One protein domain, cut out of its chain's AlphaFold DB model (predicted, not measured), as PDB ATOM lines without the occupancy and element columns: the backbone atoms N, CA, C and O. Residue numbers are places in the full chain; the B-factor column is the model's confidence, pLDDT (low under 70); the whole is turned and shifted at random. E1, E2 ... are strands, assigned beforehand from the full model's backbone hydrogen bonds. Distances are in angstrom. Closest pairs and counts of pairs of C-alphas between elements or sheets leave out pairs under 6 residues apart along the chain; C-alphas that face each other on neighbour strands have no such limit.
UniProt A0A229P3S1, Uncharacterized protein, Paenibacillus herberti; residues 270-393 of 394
ATOM      1  N   TRP A 270     -26.145 -37.397 -16.205       98.12
ATOM      2  CA  TRP A 270     -27.367 -38.190 -16.208       98.12
ATOM      3  C   TRP A 270     -28.582 -37.322 -15.884       98.12
ATOM      4  O   TRP A 270     -28.598 -36.685 -14.833       98.12
ATOM      5  N   PRO A 271     -29.625 -37.301 -16.725       98.25
ATOM      6  CA  PRO A 271     -30.947 -36.847 -16.321       98.25
ATOM      7  C   PRO A 271     -31.508 -37.758 -15.222       98.25
ATOM      8  O   PRO A 271     -31.674 -38.962 -15.412       98.25
ATOM      9  N   MET A 272     -31.808 -37.174 -14.066       97.69
ATOM     10  CA  MET A 272     -32.359 -37.874 -12.904       97.69
ATOM     11  C   MET A 272     -33.639 -37.187 -12.438       97.69
ATOM     12  O   MET A 272     -33.833 -35.992 -12.660       97.69
ATOM     13  N   VAL A 273     -34.475 -37.932 -11.723       96.12
ATOM     14  CA  VAL A 273     -35.670 -37.434 -11.033       96.12
ATOM     15  C   VAL A 273     -35.538 -37.750  -9.547       96.12
ATOM     16  O   VAL A 273     -35.072 -38.831  -9.177       96.12
ATOM     17  N   ARG A 274     -35.935 -36.822  -8.672       92.25
ATOM     18  CA  ARG A 274     -36.100 -37.125  -7.243       92.25
ATOM     19  C   ARG A 274     -37.433 -37.834  -7.027       92.25
ATOM     20  O   ARG A 274     -38.489 -37.299  -7.351       92.25
ATOM     21  N   SER A 275     -37.384 -39.042  -6.476       87.50
ATOM     22  CA  SER A 275     -38.578 -39.788  -6.085       87.50
ATOM     23  C   SER A 275     -39.300 -39.101  -4.919       87.50
ATOM     24  O   SER A 275     -38.742 -38.238  -4.235       87.50
ATOM     25  N   SER A 276     -40.534 -39.529  -4.633       84.44
ATOM     26  CA  SER A 276     -41.299 -39.058  -3.468       84.44
ATOM     27  C   SER A 276     -40.588 -39.296  -2.133       84.44
ATOM     28  O   SER A 276     -40.831 -38.570  -1.172       84.44
ATOM     29  N   ASP A 277     -39.704 -40.295  -2.086       87.12
ATOM     30  CA  ASP A 277     -38.929 -40.668  -0.902       87.12
ATOM     31  C   ASP A 277     -37.603 -39.884  -0.810       87.12
ATOM     32  O   ASP A 277     -36.830 -40.055   0.132       87.12
ATOM     33  N   GLY A 278     -37.345 -38.987  -1.772       85.38
ATOM     34  CA  GLY A 278     -36.166 -38.122  -1.840       85.38
ATOM     35  C   GLY A 278     -34.944 -38.755  -2.511       85.38
ATOM     36  O   GLY A 278     -33.904 -38.098  -2.612       85.38
ATOM     37  N   GLU A 279     -35.053 -39.999  -2.984       90.38
ATOM     38  CA  GLU A 279     -33.974 -40.703  -3.682       90.38
ATOM     39  C   GLU A 279     -33.827 -40.211  -5.125       90.38
ATOM     40  O   GLU A 279     -34.814 -39.924  -5.800       90.38
ATOM     41  N   LEU A 280     -32.591 -40.130  -5.619       91.62
ATOM     42  CA  LEU A 280     -32.331 -39.854  -7.031       91.62
ATOM     43  C   LEU A 280     -32.458 -41.148  -7.833       91.62
ATOM     44  O   LEU A 280     -31.719 -42.103  -7.592       91.62
ATOM     45  N   VAL A 281     -33.366 -41.158  -8.803       94.31
ATOM     46  CA  VAL A 281     -33.550 -42.265  -9.745       94.31
ATOM     47  C   VAL A 281     -33.300 -41.790 -11.177       94.31
ATOM     48  O   VAL A 281     -33.600 -40.635 -11.489       94.31
ATOM     49  N   PRO A 282     -32.766 -42.644 -12.068       95.19
ATOM     50  CA  PRO A 282     -32.591 -42.269 -13.464       95.19
ATOM     51  C   PRO A 282     -33.916 -41.945 -14.147       95.19
ATOM     52  O   PRO A 282     -34.894 -42.688 -14.005       95.19
ATOM     53  N   LEU A 283     -33.927 -40.860 -14.920       97.00
ATOM     54  CA  LEU A 283     -35.021 -40.551 -15.832       97.00
ATOM     55  C   LEU A 283     -34.969 -41.547 -16.992       97.00
ATOM     56  O   LEU A 283     -33.955 -41.655 -17.685       97.00
ATOM     57  N   ARG A 284     -36.060 -42.288 -17.192       97.06
ATOM     58  CA  ARG A 284     -36.137 -43.339 -18.209       97.06
ATOM     59  C   ARG A 284     -37.038 -42.935 -19.361       97.06
ATOM     60  O   ARG A 284     -38.087 -42.328 -19.171       97.06
ATOM     61  N   CYS A 285     -36.621 -43.298 -20.561       96.88
ATOM     62  CA  CYS A 285     -37.312 -42.979 -21.795       96.88
ATOM     63  C   CYS A 285     -37.724 -44.253 -22.542       96.88
ATOM     64  O   CYS A 285     -37.076 -45.294 -22.431       96.88
ATOM     65  N   GLN A 286     -38.804 -44.166 -23.314       95.44
ATOM     66  CA  GLN A 286     -39.320 -45.257 -24.137       95.44
ATOM     67  C   GLN A 286     -38.267 -45.670 -25.170       95.44
ATOM     68  O   GLN A 286     -37.745 -44.815 -25.891       95.44
ATOM     69  N   GLU A 287     -37.979 -46.970 -25.257       89.69
ATOM     70  CA  GLU A 287     -36.847 -47.527 -26.012       89.69
ATOM     71  C   GLU A 287     -36.774 -47.022 -27.462       89.69
ATOM     72  O   GLU A 287     -35.721 -46.553 -27.896       89.69
ATOM     73  N   ASP A 288     -37.902 -46.994 -28.170       88.62
ATOM     74  CA  ASP A 288     -37.984 -46.629 -29.590       88.62
ATOM     75  C   ASP A 288     -38.448 -45.190 -29.860       88.62
ATOM     76  O   ASP A 288     -38.748 -44.842 -30.998       88.62
ATOM     77  N   SER A 289     -38.483 -44.331 -28.840       94.31
ATOM     78  CA  SER A 289     -39.030 -42.968 -28.975       94.31
ATOM     79  C   SER A 289     -38.025 -41.888 -29.371       94.31
ATOM     80  O   SER A 289     -38.421 -40.746 -29.580       94.31
ATOM     81  N   LEU A 290     -36.727 -42.209 -29.418       95.38
ATOM     82  CA  LEU A 290     -35.698 -41.211 -29.698       95.38
ATOM     83  C   LEU A 290     -35.770 -40.738 -31.155       95.38
ATOM     84  O   LEU A 290     -35.381 -41.462 -32.072       95.38
ATOM     85  N   GLU A 291     -36.186 -39.492 -31.335       96.00
ATOM     86  CA  GLU A 291     -36.177 -38.770 -32.600       96.00
ATOM     87  C   GLU A 291     -35.038 -37.748 -32.621       96.00
ATOM     88  O   GLU A 291     -34.758 -37.075 -31.625       96.00
ATOM     89  N   VAL A 292     -34.386 -37.609 -33.778       96.75
ATOM     90  CA  VAL A 292     -33.321 -36.626 -34.003       96.75
ATOM     91  C   VAL A 292     -33.667 -35.783 -35.219       96.75
ATOM     92  O   VAL A 292     -33.933 -36.315 -36.293       96.75
ATOM     93  N   THR A 293     -33.669 -34.465 -35.041       96.56
ATOM     94  CA  THR A 293     -34.059 -33.494 -36.067       96.56
ATOM     95  C   THR A 293     -32.966 -32.449 -36.257       96.56
ATOM     96  O   THR A 293     -32.508 -31.835 -35.294       96.56
ATOM     97  N   GLU A 294     -32.588 -32.209 -37.510       96.06
ATOM     98  CA  GLU A 294     -31.799 -31.042 -37.916       96.06
ATOM     99  C   GLU A 294     -32.720 -29.815 -37.946       96.06
ATOM    100  O   GLU A 294     -33.591 -29.697 -38.810       96.06
ATOM    101  N   VAL A 295     -32.578 -28.919 -36.969       96.38
ATOM    102  CA  VAL A 295     -33.424 -27.717 -36.847       96.38
ATOM    103  C   VAL A 295     -32.892 -26.586 -37.732       96.38
ATOM    104  O   VAL A 295     -33.664 -25.821 -38.314       96.38
ATOM    105  N   SER A 296     -31.570 -26.499 -37.860       94.81
ATOM    106  CA  SER A 296     -30.844 -25.538 -38.692       94.81
ATOM    107  C   SER A 296     -29.527 -26.170 -39.178       94.81
ATOM    108  O   SER A 296     -29.268 -27.349 -38.950       94.81
ATOM    109  N   GLN A 297     -28.655 -25.379 -39.813       92.25
ATOM    110  CA  GLN A 297     -27.302 -25.815 -40.190       92.25
ATOM    111  C   GLN A 297     -26.383 -26.105 -38.989       92.25
ATOM    112  O   GLN A 297     -25.337 -26.727 -39.157       92.25
ATOM    113  N   ASP A 298     -26.729 -25.629 -37.792       95.69
ATOM    114  CA  ASP A 298     -25.910 -25.751 -36.588       95.69
ATOM    115  C   ASP A 298     -26.653 -26.292 -35.364       95.69
ATOM    116  O   ASP A 298     -26.041 -26.454 -34.307       95.69
ATOM    117  N   GLU A 299     -27.938 -26.607 -35.503       97.38
ATOM    118  CA  GLU A 299     -28.814 -27.014 -34.411       97.38
ATOM    119  C   GLU A 299     -29.356 -28.433 -34.627       97.38
ATOM    120  O   GLU A 299     -30.016 -28.728 -35.628       97.38
ATOM    121  N   LEU A 300     -29.084 -29.309 -33.656       97.81
ATOM    122  CA  LEU A 300     -29.560 -30.687 -33.608       97.81
ATOM    123  C   LEU A 300     -30.424 -30.886 -32.361       97.81
ATOM    124  O   LEU A 300     -29.935 -30.803 -31.229       97.81
ATOM    125  N   LEU A 301     -31.697 -31.204 -32.581       98.19
ATOM    126  CA  LEU A 301     -32.660 -31.475 -31.525       98.19
ATOM    127  C   LEU A 301     -32.879 -32.981 -31.385       98.19
ATOM    128  O   LEU A 301     -33.230 -33.659 -32.347       98.19
ATOM    129  N   MET A 302     -32.720 -33.481 -30.166       98.12
ATOM    130  CA  MET A 302     -33.045 -34.845 -29.763       98.12
ATOM    131  C   MET A 302     -34.265 -34.805 -28.844       98.12
ATOM    132  O   MET A 302     -34.273 -34.053 -27.865       98.12
ATOM    133  N   VAL A 303     -35.287 -35.604 -29.147       98.31
ATOM    134  CA  VAL A 303     -36.510 -35.721 -28.341       98.31
ATOM    135  C   VAL A 303     -36.783 -37.189 -28.065       98.31
ATOM    136  O   VAL A 303     -36.744 -38.004 -28.978       98.31
ATOM    137  N   ALA A 304     -37.066 -37.522 -26.812       98.06
ATOM    138  CA  ALA A 304     -37.476 -38.858 -26.407       98.06
ATOM    139  C   ALA A 304     -38.674 -38.794 -25.462       98.06
ATOM    140  O   ALA A 304     -38.773 -37.888 -24.631       98.06
ATOM    141  N   GLU A 305     -39.577 -39.761 -25.568       98.25
ATOM    142  CA  GLU A 305     -40.723 -39.886 -24.671       98.25
ATOM    143  C   GLU A 305     -40.280 -40.482 -23.335       98.25
ATOM    144  O   GLU A 305     -39.592 -41.500 -23.297       98.25
ATOM    145  N   ILE A 306     -40.690 -39.868 -22.228       97.88
ATOM    146  CA  ILE A 306     -40.401 -40.354 -20.872       97.88
ATOM    147  C   ILE A 306     -41.416 -41.443 -20.517       97.88
ATOM    148  O   ILE A 306     -42.600 -41.312 -20.835       97.88
ATOM    149  N   ILE A 307     -40.985 -42.515 -19.845       96.62
ATOM    150  CA  ILE A 307     -41.865 -43.649 -19.495       96.62
ATOM    151  C   ILE A 307     -43.048 -43.192 -18.634       96.62
ATOM    152  O   ILE A 307     -44.186 -43.610 -18.851       96.62
ATOM    153  N   GLU A 308     -42.791 -42.294 -17.690       93.00
ATOM    154  CA  GLU A 308     -43.772 -41.694 -16.787       93.00
ATOM    155  C   GLU A 308     -44.620 -40.586 -17.446       93.00
ATOM    156  O   GLU A 308     -45.515 -40.027 -16.807       93.00
ATOM    157  N   GLY A 309     -44.382 -40.290 -18.727       95.44
ATOM    158  CA  GLY A 309     -45.098 -39.296 -19.522       95.44
ATOM    159  C   GLY A 309     -44.320 -37.996 -19.736       95.44
ATOM    160  O   GLY A 309     -43.447 -37.620 -18.957       95.44
ATOM    161  N   GLY A 310     -44.655 -37.287 -20.816       97.31
ATOM    162  CA  GLY A 310     -43.902 -36.114 -21.259       97.31
ATOM    163  C   GLY A 310     -42.653 -36.501 -22.051       97.31
ATOM    164  O   GLY A 310     -42.548 -37.623 -22.546       97.31
ATOM    165  N   THR A 311     -41.714 -35.572 -22.218       98.31
ATOM    166  CA  THR A 311     -40.512 -35.800 -23.033       98.31
ATOM    167  C   THR A 311     -39.241 -35.255 -22.395       98.31
ATOM    168  O   THR A 311     -39.272 -34.277 -21.644       98.31
ATOM    169  N   LEU A 312     -38.117 -35.885 -22.734       98.56
ATOM    170  CA  LEU A 312     -36.768 -35.364 -22.568       98.56
ATOM    171  C   LEU A 312     -36.347 -34.729 -23.897       98.56
ATOM    172  O   LEU A 312     -36.434 -35.364 -24.946       98.56
ATOM    173  N   ARG A 313     -35.888 -33.479 -23.854       98.69
ATOM    174  CA  ARG A 313     -35.405 -32.729 -25.017       98.69
ATOM    175  C   ARG A 313     -33.981 -32.261 -24.763       98.69
ATOM    176  O   ARG A 313     -33.720 -31.607 -23.753       98.69
ATOM    177  N   ILE A 314     -33.082 -32.562 -25.690       98.62
ATOM    178  CA  ILE A 314     -31.691 -32.107 -25.670       98.62
ATOM    179  C   ILE A 314     -31.443 -31.388 -26.987       98.62
ATOM    180  O   ILE A 314     -31.634 -31.957 -28.056       98.62
ATOM    181  N   ASN A 315     -31.049 -30.125 -26.908       98.56
ATOM    182  CA  ASN A 315     -30.777 -29.293 -28.066       98.56
ATOM    183  C   ASN A 315     -29.305 -28.887 -28.078       98.56
ATOM    184  O   ASN A 315     -28.854 -28.174 -27.176       98.56
ATOM    185  N   CYS A 316     -28.575 -29.339 -29.092       98.56
ATOM    186  CA  CYS A 316     -27.199 -28.942 -29.348       98.56
ATOM    187  C   CYS A 316     -27.195 -27.843 -30.407       98.56
ATOM    188  O   CYS A 316     -27.681 -28.051 -31.511       98.56
ATOM    189  N   SER A 317     -26.624 -26.692 -30.075       97.81
ATOM    190  CA  SER A 317     -26.435 -25.553 -30.982       97.81
ATOM    191  C   SER A 317     -24.954 -25.213 -31.046       97.81
ATOM    192  O   SER A 317     -24.191 -25.692 -30.214       97.81
ATOM    193  N   GLN A 318     -24.533 -24.327 -31.951       96.50
ATOM    194  CA  GLN A 318     -23.110 -24.055 -32.170       96.50
ATOM    195  C   GLN A 318     -22.294 -23.806 -30.885       96.50
ATOM    196  O   GLN A 318     -21.146 -24.231 -30.821       96.50
ATOM    197  N   ASN A 319     -22.849 -23.150 -29.863       97.31
ATOM    198  CA  ASN A 319     -22.122 -22.799 -28.639       97.31
ATOM    199  C   ASN A 319     -22.915 -23.011 -27.337       97.31
ATOM    200  O   ASN A 319     -22.581 -22.431 -26.295       97.31
ATOM    201  N   SER A 320     -23.983 -23.805 -27.387       98.25
ATOM    202  CA  SER A 320     -24.764 -24.124 -26.196       98.25
ATOM    203  C   SER A 320     -25.436 -25.482 -26.293       98.25
ATOM    204  O   SER A 320     -25.840 -25.913 -27.375       98.25
ATOM    205  N   VAL A 321     -25.605 -26.114 -25.135       98.69
ATOM    206  CA  VAL A 321     -26.399 -27.334 -24.966       98.69
ATOM    207  C   VAL A 321     -27.538 -27.002 -24.018       98.69
ATOM    208  O   VAL A 321     -27.302 -26.537 -22.904       98.69
ATOM    209  N   THR A 322     -28.773 -27.216 -24.462       98.81
ATOM    210  CA  THR A 322     -29.977 -26.971 -23.659       98.81
ATOM    211  C   THR A 322     -30.698 -28.283 -23.399       98.81
ATOM    212  O   THR A 322     -30.975 -29.025 -24.336       98.81
ATOM    213  N   ILE A 323     -31.022 -28.563 -22.140       98.81
ATOM    214  CA  ILE A 323     -31.699 -29.785 -21.708       98.81
ATOM    215  C   ILE A 323     -32.990 -29.400 -20.988       98.81
ATOM    216  O   ILE A 323     -33.005 -28.496 -20.149       98.81
ATOM    217  N   MET A 324     -34.082 -30.073 -21.339       98.56
ATOM    218  CA  MET A 324     -35.416 -29.866 -20.778       98.56
ATOM    219  C   MET A 324     -36.083 -31.221 -20.569       98.56
ATOM    220  O   MET A 324     -36.000 -32.080 -21.443       98.56
ATOM    221  N   ALA A 325     -36.791 -31.397 -19.459       98.06
ATOM    222  CA  ALA A 325     -37.629 -32.567 -19.240       98.06
ATOM    223  C   ALA A 325     -39.002 -32.158 -18.704       98.06
ATOM    224  O   ALA A 325     -39.111 -31.302 -17.823       98.06
ATOM    225  N   ASP A 326     -40.047 -32.803 -19.220       96.62
ATOM    226  CA  ASP A 326     -41.434 -32.616 -18.782       96.62
ATOM    227  C   ASP A 326     -41.717 -33.452 -17.512       96.62
ATOM    228  O   ASP A 326     -42.622 -34.283 -17.481       96.62
ATOM    229  N   GLN A 327     -40.906 -33.264 -16.470       95.00
ATOM    230  CA  GLN A 327     -41.002 -33.966 -15.186       95.00
ATOM    231  C   GLN A 327     -40.913 -32.975 -14.021       95.00
ATOM    232  O   GLN A 327     -40.350 -31.888 -14.151       95.00
ATOM    233  N   CYS A 328     -41.475 -33.335 -12.869       90.56
ATOM    234  CA  CYS A 328     -41.265 -32.583 -11.630       90.56
ATOM    235  C   CYS A 328     -39.951 -33.023 -10.975       90.56
ATOM    236  O   CYS A 328     -39.574 -34.184 -11.095       90.56
ATOM    237  N   ASP A 329     -39.274 -32.112 -10.274       91.25
ATOM    238  CA  ASP A 329     -38.077 -32.407  -9.466       91.25
ATOM    239  C   ASP A 329     -36.975 -33.201 -10.197       91.25
ATOM    240  O   ASP A 329     -36.255 -34.010  -9.603       91.25
ATOM    241  N   TRP A 330     -36.831 -32.951 -11.502       97.19
ATOM    242  CA  TRP A 330     -35.733 -33.470 -12.311       97.19
ATOM    243  C   TRP A 330     -34.499 -32.566 -12.239       97.19
ATOM    244  O   TRP A 330     -34.577 -31.411 -11.820       97.19
ATOM    245  N   GLY A 331     -33.361 -33.090 -12.679       97.88
ATOM    246  CA  GLY A 331     -32.124 -32.341 -12.887       97.88
ATOM    247  C   GLY A 331     -31.037 -33.224 -13.482       97.88
ATOM    248  O   GLY A 331     -31.310 -34.352 -13.900       97.88
ATOM    249  N   LEU A 332     -29.810 -32.712 -13.543       98.31
ATOM    250  CA  LEU A 332     -28.663 -33.471 -14.037       98.31
ATOM    251  C   LEU A 332     -27.755 -33.875 -12.882       98.31
ATOM    252  O   LEU A 332     -27.325 -33.036 -12.093       98.31
ATOM    253  N   GLN A 333     -27.411 -35.155 -12.824       97.25
ATOM    254  CA  GLN A 333     -26.318 -35.650 -12.010       97.25
ATOM    255  C   GLN A 333     -25.082 -35.821 -12.889       97.25
ATOM    256  O   GLN A 333     -24.994 -36.750 -13.689       97.25
ATOM    257  N   MET A 334     -24.105 -34.940 -12.707       97.38
ATOM    258  CA  MET A 334     -22.745 -35.182 -13.168       97.38
ATOM    259  C   MET A 334     -22.067 -36.073 -12.124       97.38
ATOM    260  O   MET A 334     -22.042 -35.722 -10.942       97.38
ATOM    261  N   ILE A 335     -21.571 -37.242 -12.522       96.12
ATOM    262  CA  ILE A 335     -20.909 -38.200 -11.623       96.12
ATOM    263  C   ILE A 335     -19.669 -38.779 -12.290       96.12
ATOM    264  O   ILE A 335     -19.658 -38.994 -13.501       96.12
ATOM    265  N   TRP A 336     -18.627 -39.023 -11.501       94.69
ATOM    266  CA  TRP A 336     -17.384 -39.630 -11.951       94.69
ATOM    267  C   TRP A 336     -16.668 -40.381 -10.821       94.69
ATOM    268  O   TRP A 336     -16.979 -40.217  -9.637       94.69
ATOM    269  N   SER A 337     -15.729 -41.252 -11.192       92.12
ATOM    270  CA  SER A 337     -14.876 -41.968 -10.238       92.12
ATOM    271  C   SER A 337     -13.595 -41.205  -9.895       92.12
ATOM    272  O   SER A 337     -13.247 -40.222 -10.541       92.12
ATOM    273  N   ASP A 338     -12.893 -41.669  -8.865       85.19
ATOM    274  CA  ASP A 338     -11.628 -41.139  -8.350       85.19
ATOM    275  C   ASP A 338     -10.421 -41.587  -9.192       85.19
ATOM    276  O   ASP A 338      -9.518 -42.284  -8.721       85.19
ATOM    277  N   ARG A 339     -10.422 -41.229 -10.476       83.75
ATOM    278  CA  ARG A 339      -9.321 -41.549 -11.392       83.75
ATOM    279  C   ARG A 339      -8.139 -40.602 -11.149       83.75
ATOM    280  O   ARG A 339      -8.040 -39.944 -10.126       83.75
ATOM    281  N   LYS A 340      -7.123 -40.629 -12.011       77.12
ATOM    282  CA  LYS A 340      -6.000 -39.667 -11.931       77.12
ATOM    283  C   LYS A 340      -6.068 -38.601 -13.014       77.12
ATOM    284  O   LYS A 340      -5.225 -37.711 -13.048       77.12
ATOM    285  N   GLN A 341      -6.971 -38.784 -13.967       79.56
ATOM    286  CA  GLN A 341      -7.017 -38.056 -15.228       79.56
ATOM    287  C   GLN A 341      -8.155 -37.033 -15.261       79.56
ATOM    288  O   GLN A 341      -8.306 -36.337 -16.264       79.56
ATOM    289  N   GLU A 342      -8.957 -36.938 -14.201       85.75
ATOM    290  CA  GLU A 342      -9.950 -35.890 -14.051       85.75
ATOM    291  C   GLU A 342      -9.287 -34.521 -13.826       85.75
ATOM    292  O   GLU A 342      -8.259 -34.414 -13.148       85.75
ATOM    293  N   PRO A 343      -9.862 -33.453 -14.396       90.62
ATOM    294  CA  PRO A 343      -9.463 -32.094 -14.087       90.62
ATOM    295  C   PRO A 343      -9.809 -31.761 -12.636       90.62
ATOM    296  O   PRO A 343     -10.766 -32.282 -12.056       90.62
ATOM    297  N   HIS A 344      -9.071 -30.818 -12.060       93.25
ATOM    298  CA  HIS A 344      -9.490 -30.224 -10.799       93.25
ATOM    299  C   HIS A 344     -10.723 -29.346 -11.048       93.25
ATOM    300  O   HIS A 344     -10.685 -28.462 -11.903       93.25
ATOM    301  N   MET A 345     -11.811 -29.599 -10.316       94.12
ATOM    302  CA  MET A 345     -13.117 -28.966 -10.527       94.12
ATOM    303  C   MET A 345     -13.528 -28.087  -9.349       94.12
ATOM    304  O   MET A 345     -13.381 -28.469  -8.187       94.12
ATOM    305  N   ILE A 346     -14.106 -26.928  -9.659       93.25
ATOM    306  CA  ILE A 346     -14.686 -25.991  -8.696       93.25
ATOM    307  C   ILE A 346     -16.084 -25.625  -9.192       93.25
ATOM    308  O   ILE A 346     -16.226 -25.060 -10.270       93.25
ATOM    309  N   ALA A 347     -17.113 -25.938  -8.409       94.06
ATOM    310  CA  ALA A 347     -18.493 -25.587  -8.730       94.06
ATOM    311  C   ALA A 347     -18.903 -24.286  -8.027       94.06
ATOM    312  O   ALA A 347     -18.611 -24.094  -6.842       94.06
ATOM    313  N   ALA A 348     -19.605 -23.426  -8.756       93.62
ATOM    314  CA  ALA A 348     -20.319 -22.255  -8.261       93.62
ATOM    315  C   ALA A 348     -21.723 -22.241  -8.882       93.62
ATOM    316  O   ALA A 348     -21.939 -22.910  -9.881       93.62
ATOM    317  N   SER A 349     -22.671 -21.485  -8.324       92.62
ATOM    318  CA  SER A 349     -24.102 -21.568  -8.684       92.62
ATOM    319  C   SER A 349     -24.406 -21.510 -10.188       92.62
ATOM    320  O   SER A 349     -25.332 -22.164 -10.654       92.62
ATOM    321  N   ASP A 350     -23.638 -20.750 -10.963       95.56
ATOM    322  CA  ASP A 350     -23.850 -20.505 -12.391       95.56
ATOM    323  C   ASP A 350     -22.693 -20.999 -13.275       95.56
ATOM    324  O   ASP A 350     -22.667 -20.717 -14.475       95.56
ATOM    325  N   GLU A 351     -21.734 -21.754 -12.731       96.44
ATOM    326  CA  GLU A 351     -20.584 -22.239 -13.495       96.44
ATOM    327  C   GLU A 351     -19.859 -23.431 -12.861       96.44
ATOM    328  O   GLU A 351     -19.885 -23.661 -11.652       96.44
ATOM    329  N   ILE A 352     -19.140 -24.178 -13.698       97.69
ATOM    330  CA  ILE A 352     -18.147 -25.155 -13.254       97.69
ATOM    331  C   ILE A 352     -16.801 -24.727 -13.834       97.69
ATOM    332  O   ILE A 352     -16.627 -24.667 -15.052       97.69
ATOM    333  N   GLY A 353     -15.865 -24.394 -12.953       97.12
ATOM    334  CA  GLY A 353     -14.475 -24.120 -13.282       97.12
ATOM    335  C   GLY A 353     -13.645 -25.400 -13.279       97.12
ATOM    336  O   GLY A 353     -13.835 -26.277 -12.434       97.12
ATOM    337  N   TYR A 354     -12.697 -25.477 -14.203       97.38
ATOM    338  CA  TYR A 354     -11.821 -26.618 -14.420       97.38
ATOM    339  C   TYR A 354     -10.361 -26.169 -14.514       97.38
ATOM    340  O   TYR A 354     -10.051 -25.092 -15.029       97.38
ATOM    341  N   GLU A 355      -9.451 -27.024 -14.058       97.19
ATOM    342  CA  GLU A 355      -8.021 -26.940 -14.343       97.19
ATOM    343  C   GLU A 355      -7.537 -28.282 -14.901       97.19
ATOM    344  O   GLU A 355      -7.596 -29.312 -14.224       97.19
ATOM    345  N   TYR A 356      -7.050 -28.264 -16.143       95.81
ATOM    346  CA  TYR A 356      -6.540 -29.435 -16.855       95.81
ATOM    347  C   TYR A 356      -5.176 -29.112 -17.459       95.81
ATOM    348  O   TYR A 356      -5.039 -28.133 -18.189       95.81
ATOM    349  N   ASN A 357      -4.149 -29.905 -17.139       93.00
ATOM    350  CA  ASN A 357      -2.767 -29.675 -17.589       93.00
ATOM    351  C   ASN A 357      -2.253 -28.235 -17.337       93.00
ATOM    352  O   ASN A 357      -1.480 -27.696 -18.127       93.00
ATOM    353  N   GLY A 358      -2.687 -27.602 -16.239       94.56
ATOM    354  CA  GLY A 358      -2.341 -26.215 -15.898       94.56
ATOM    355  C   GLY A 358      -3.071 -25.144 -16.722       94.56
ATOM    356  O   GLY A 358      -2.731 -23.966 -16.620       94.56
ATOM    357  N   TYR A 359      -4.057 -25.530 -17.536       97.44
ATOM    358  CA  TYR A 359      -4.948 -24.623 -18.253       97.44
ATOM    359  C   TYR A 359      -6.288 -24.505 -17.527       97.44
ATOM    360  O   TYR A 359      -6.906 -25.515 -17.188       97.44
ATOM    361  N   HIS A 360      -6.748 -23.272 -17.312       97.81
ATOM    362  CA  HIS A 360      -8.027 -22.990 -16.664       97.81
ATOM    363  C   HIS A 360      -9.113 -22.705 -17.696       97.81
ATOM    364  O   HIS A 360      -8.903 -21.923 -18.623       97.81
ATOM    365  N   TYR A 361     -10.287 -23.294 -17.499       97.81
ATOM    366  CA  TYR A 361     -11.462 -23.072 -18.337       97.81
ATOM    367  C   TYR A 361     -12.741 -23.221 -17.519       97.81
ATOM    368  O   TYR A 361     -12.736 -23.820 -16.445       97.81
ATOM    369  N   THR A 362     -13.836 -22.669 -18.031       97.56
ATOM    370  CA  THR A 362     -15.113 -22.617 -17.321       97.56
ATOM    371  C   THR A 362     -16.242 -23.008 -18.261       97.56
ATOM    372  O   THR A 362     -16.255 -22.610 -19.425       97.56
ATOM    373  N   VAL A 363     -17.205 -23.767 -17.746       97.81
ATOM    374  CA  VAL A 363     -18.499 -23.991 -18.394       97.81
ATOM    375  C   VAL A 363     -19.552 -23.216 -17.621       97.81
ATOM    376  O   VAL A 363     -19.790 -23.492 -16.447       97.81
ATOM    377  N   HIS A 364     -20.201 -22.261 -18.283       97.75
ATOM    378  CA  HIS A 364     -21.247 -21.455 -17.661       97.75
ATOM    379  C   HIS A 364     -22.611 -22.140 -17.781       97.75
ATOM    380  O   HIS A 364     -23.031 -22.530 -18.872       97.75
ATOM    381  N   CYS A 365     -23.334 -22.230 -16.672       97.50
ATOM    382  CA  CYS A 365     -24.724 -22.654 -16.592       97.50
ATOM    383  C   CYS A 365     -25.621 -21.407 -16.661       97.50
ATOM    384  O   CYS A 365     -25.948 -20.791 -15.651       97.50
ATOM    385  N   LYS A 366     -26.003 -20.987 -17.874       97.06
ATOM    386  CA  LYS A 366     -26.827 -19.778 -18.088       97.06
ATOM    387  C   LYS A 366     -28.248 -19.902 -17.548       97.06
ATOM    388  O   LYS A 366     -28.898 -18.884 -17.322       97.06
ATOM    389  N   LYS A 367     -28.744 -21.133 -17.455       97.50
ATOM    390  CA  LYS A 367     -30.012 -21.489 -16.822       97.50
ATOM    391  C   LYS A 367     -29.799 -22.758 -16.030       97.50
ATOM    392  O   LYS A 367     -29.286 -23.727 -16.590       97.50
ATOM    393  N   GLY A 368     -30.260 -22.750 -14.792       96.88
ATOM    394  CA  GLY A 368     -30.050 -23.822 -13.830       96.88
ATOM    395  C   GLY A 368     -29.058 -23.424 -12.743       96.88
ATOM    396  O   GLY A 368     -28.289 -22.485 -12.908       96.88
ATOM    397  N   ASP A 369     -29.106 -24.144 -11.630       97.19
ATOM    398  CA  ASP A 369     -28.288 -23.911 -10.442       97.19
ATOM    399  C   ASP A 369     -27.373 -25.114 -10.214       97.19
ATOM    400  O   ASP A 369     -27.831 -26.252 -10.063       97.19
ATOM    401  N   VAL A 370     -26.072 -24.865 -10.253       97.06
ATOM    402  CA  VAL A 370     -25.024 -25.863 -10.062       97.06
ATOM    403  C   VAL A 370     -24.743 -25.987  -8.566       97.06
ATOM    404  O   VAL A 370     -24.316 -25.044  -7.900       97.06
ATOM    405  N   GLY A 371     -24.984 -27.179  -8.031       93.88
ATOM    406  CA  GLY A 371     -24.752 -27.499  -6.631       93.88
ATOM    407  C   GLY A 371     -23.274 -27.669  -6.277       93.88
ATOM    408  O   GLY A 371     -22.392 -27.759  -7.129       93.88
ATOM    409  N   GLU A 372     -23.009 -27.767  -4.975       89.69
ATOM    410  CA  GLU A 372     -21.663 -28.018  -4.458       89.69
ATOM    411  C   GLU A 372     -21.137 -29.406  -4.859       89.69
ATOM    412  O   GLU A 372     -21.895 -30.373  -4.993       89.69
ATOM    413  N   LEU A 373     -19.808 -29.528  -4.970       87.69
ATOM    414  CA  LEU A 373     -19.158 -30.828  -5.109       87.69
ATOM    415  C   LEU A 373     -19.391 -31.681  -3.856       87.69
ATOM    416  O   LEU A 373     -19.030 -31.308  -2.735       87.69
ATOM    417  N   SER A 374     -19.954 -32.868  -4.057       81.81
ATOM    418  CA  SER A 374     -20.140 -33.850  -2.988       81.81
ATOM    419  C   SER A 374     -18.823 -34.532  -2.578       81.81
ATOM    420  O   SER A 374     -17.893 -34.680  -3.371       81.81
ATOM    421  N   LYS A 375     -18.722 -34.944  -1.303       60.31
ATOM    422  CA  LYS A 375     -17.549 -35.663  -0.769       60.31
ATOM    423  C   LYS A 375     -17.628 -37.155  -1.115       60.31
ATOM    424  O   LYS A 375     -18.601 -37.800  -0.733       60.31
ATOM    425  N   GLY A 376     -16.578 -37.715  -1.719       68.44
ATOM    426  CA  GLY A 376     -16.489 -39.135  -2.084       68.44
ATOM    427  C   GLY A 376     -16.173 -39.306  -3.568       68.44
ATOM    428  O   GLY A 376     -15.288 -38.621  -4.072       68.44
ATOM    429  N   ALA A 377     -16.907 -40.188  -4.255       67.69
ATOM    430  CA  ALA A 377     -16.996 -40.140  -5.713       67.69
ATOM    431  C   ALA A 377     -17.425 -38.733  -6.134       67.69
ATOM    432  O   ALA A 377     -18.364 -38.182  -5.554       67.69
ATOM    433  N   GLY A 378     -16.719 -38.137  -7.091       88.56
ATOM    434  CA  GLY A 378     -17.020 -36.777  -7.493       88.56
ATOM    435  C   GLY A 378     -18.401 -36.716  -8.140       88.56
ATOM    436  O   GLY A 378     -18.713 -37.474  -9.058       88.56
ATOM    437  N   SER A 379     -19.267 -35.853  -7.611       93.94
ATOM    438  CA  SER A 379     -20.582 -35.612  -8.192       93.94
ATOM    439  C   SER A 379     -21.057 -34.188  -7.939       93.94
ATOM    440  O   SER A 379     -20.841 -33.643  -6.850       93.94
ATOM    441  N   ILE A 380     -21.719 -33.627  -8.952       95.69
ATOM    442  CA  ILE A 380     -22.387 -32.324  -8.958       95.69
ATOM    443  C   ILE A 380     -23.844 -32.543  -9.377       95.69
ATOM    444  O   ILE A 380     -24.127 -33.224 -10.366       95.69
ATOM    445  N   TRP A 381     -24.769 -31.951  -8.621       95.88
ATOM    446  CA  TRP A 381     -26.183 -31.868  -8.985       95.88
ATOM    447  C   TRP A 381     -26.454 -30.528  -9.656       95.88
ATOM    448  O   TRP A 381     -26.074 -29.498  -9.108       95.88
ATOM    449  N   ILE A 382     -27.129 -30.531 -10.799       97.50
ATOM    450  CA  ILE A 382     -27.530 -29.313 -11.502       97.50
ATOM    451  C   ILE A 382     -29.053 -29.280 -11.548       97.50
ATOM    452  O   ILE A 382     -29.692 -30.126 -12.181       97.50
ATOM    453  N   GLN A 383     -29.629 -28.311 -10.846       96.88
ATOM    454  CA  GLN A 383     -31.068 -28.098 -10.765       96.88
ATOM    455  C   GLN A 383     -31.529 -27.241 -11.955       96.88
ATOM    456  O   GLN A 383     -30.892 -26.233 -12.251       96.88
ATOM    457  N   PRO A 384     -32.641 -27.569 -12.633       97.62
ATOM    458  CA  PRO A 384     -33.175 -26.740 -13.704       97.62
ATOM    459  C   PRO A 384     -33.774 -25.433 -13.181       97.62
ATOM    460  O   PRO A 384     -34.484 -25.408 -12.175       97.62
ATOM    461  N   GLU A 385     -33.584 -24.354 -13.938       97.06
ATOM    462  CA  GLU A 385     -34.278 -23.086 -13.734       97.06
ATOM    463  C   GLU A 385     -35.471 -23.018 -14.688       97.06
ATOM    464  O   GLU A 385     -35.317 -23.070 -15.909       97.06
ATOM    465  N   SER A 386     -36.685 -22.905 -14.140       94.25
ATOM    466  CA  SER A 386     -37.926 -22.897 -14.935       94.25
ATOM    467  C   SER A 386     -38.036 -24.088 -15.908       94.25
ATOM    468  O   SER A 386     -38.525 -23.939 -17.025       94.25
ATOM    469  N   GLY A 387     -37.557 -25.267 -15.489       95.69
ATOM    470  CA  GLY A 387     -37.578 -26.490 -16.299       95.69
ATOM    471  C   GLY A 387     -36.506 -26.559 -17.392       95.69
ATOM    472  O   GLY A 387     -36.625 -27.386 -18.293       95.69
ATOM    473  N   VAL A 388     -35.475 -25.710 -17.337       98.12
ATOM    474  CA  VAL A 388     -34.398 -25.656 -18.336       98.12
ATOM    475  C   VAL A 388     -33.031 -25.693 -17.656       98.12
ATOM    476  O   VAL A 388     -32.798 -24.969 -16.689       98.12
ATOM    477  N   ILE A 389     -32.112 -26.488 -18.206       98.69
ATOM    478  CA  ILE A 389     -30.669 -26.377 -17.951       98.69
ATOM    479  C   ILE A 389     -29.995 -25.975 -19.258       98.69
ATOM    480  O   ILE A 389     -30.259 -26.583 -20.295       98.69
ATOM    481  N   GLN A 390     -29.151 -24.945 -19.236       98.56
ATOM    482  CA  GLN A 390     -28.441 -24.482 -20.427       98.56
ATOM    483  C   GLN A 390     -26.965 -24.225 -20.133       98.56
ATOM    484  O   GLN A 390     -26.624 -23.275 -19.427       98.56
ATOM    485  N   PHE A 391     -26.096 -25.012 -20.765       98.50
ATOM    486  CA  PHE A 391     -24.654 -24.785 -20.772       98.50
ATOM    487  C   PHE A 391     -24.269 -23.844 -21.913       98.50
ATOM    488  O   PHE A 391     -24.717 -24.026 -23.044       98.50
ATOM    489  N   CYS A 392     -23.420 -22.858 -21.631       96.50
ATOM    490  CA  CYS A 392     -22.843 -21.949 -22.615       96.50
ATOM    491  C   CYS A 392     -21.327 -22.145 -22.700       96.50
ATOM    492  O   CYS A 392     -20.655 -22.216 -21.673       96.50
ATOM    493  N   LEU A 393     -20.820 -22.252 -23.932       94.19
ATOM    494  CA  LEU A 393     -19.518 -22.849 -24.248       94.19
ATOM    495  C   LEU A 393     -18.623 -21.870 -25.031       94.19
ATOM    496  O   LEU A 393     -18.071 -22.221 -26.073       94.19
TER     497      LEU A 393
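This is residues 270 to 393 of the 394 residues of an uncharacterized protein of Paenibacillus herberti (UniProt A0A229P3S1). A long, strongly twisted sheet of eight strands bends round as it goes across, with E3, E4, E5, E6 and E12 making one wing and E10, E9 and E8 the other. A small, strongly twisted sheet of four strands, E2, E1, E7 and E11, sits inside the bend, with few close pairs of C-alphas between the two sheets. The printed part has 124 residues, with no named helix and twelve named strands, E1 to E12 in order along the chain; the class is all strand. The large sheet has the order E3, E4, E5, E6, E12, E10, E9, E8 and the small one E2, E1, E7, E11, both antiparallel throughout. The whole is compact, with a radius of gyration of the C-alphas of 15.4 A and spans of 43 by 42 by 26 A.

Find C-alpha 270 at (-27.367, -38.190, -16.208), where E1 begins; it runs to residue 274, and E2 follows at residues 280 to 282. Read on to E3, residues 291 to 294, E4, residues 300 to 305 and 17.0 A long, E5, residues 311 to 317 and 19.1 A, and E6, residues 320 to 325 and 16.9 A. E7, residues 330 to 335, measures 15.6 A from first to last C-alpha. Next come E8, residues 344 to 348, and E9, residues 351 to 356 and 16.1 A. At C-alpha 359, (-4.948, -24.623, -18.253), begins E10, residues 359 to 367, the longest strand by residues, at 25.3 A. E11 holds residues 379 to 383, and E12, residues 388 to 392, ends at C-alpha 392, (-22.843, -21.949, -22.615).

Start with the large sheet at its edge strand E3. E3, E4, E5 and E6 form a meander, each strand the antiparallel neighbour of the one before; look for N 293 and O 301 at 2.8 A, N 302 and O 314 at 2.8 A, and N 315 and O 322 at 2.8 A. E6 pairs with E12, where N 323 and O 389 are 2.8 A apart. E12 pairs with E10, with N 366 and O 390 at 2.8 A. Pairing on E10 is staggered: its residues 359 to 364 pair with E9 and its residues 364 to 367 with E12. E8, E9 and E10 form a second meander, with N 353 and O 346 at 2.8 A and N 354 and O 361 at 2.8 A; E8 is the other edge strand. Turn to the small sheet, where E1 and E2 form a hairpin, with N 281 and O 273 at 2.9 A. E1 is also the antiparallel neighbour of E7, with N 270 and O 333 at 2.8 A. E7 pairs in turn with E11, where N 382 and O 332 are 2.8 A apart. Between the sheets, the closest C-alphas of E11 and E12, those of Gln 383 and Ile 389, are 7.4 A apart, and those of E8 and E11, Ala 347 and Ile 380, 7.8 A. E1 and E6 are near each other, with 5 pairs of C-alphas within 10 A. E3 and E11 are apart.

The two C-alphas farthest apart are those of Gly 309 and Gly 358, at 44.9 A. The printed part has no cut. Look between E10 and E11 for the one long link, of 11 residues; in it, residues 369 to 370 pair antiparallel with residues 382 to 383 of E11. The mean pLDDT of the printed part is 94.2, and residues 375 to 377 are under 70.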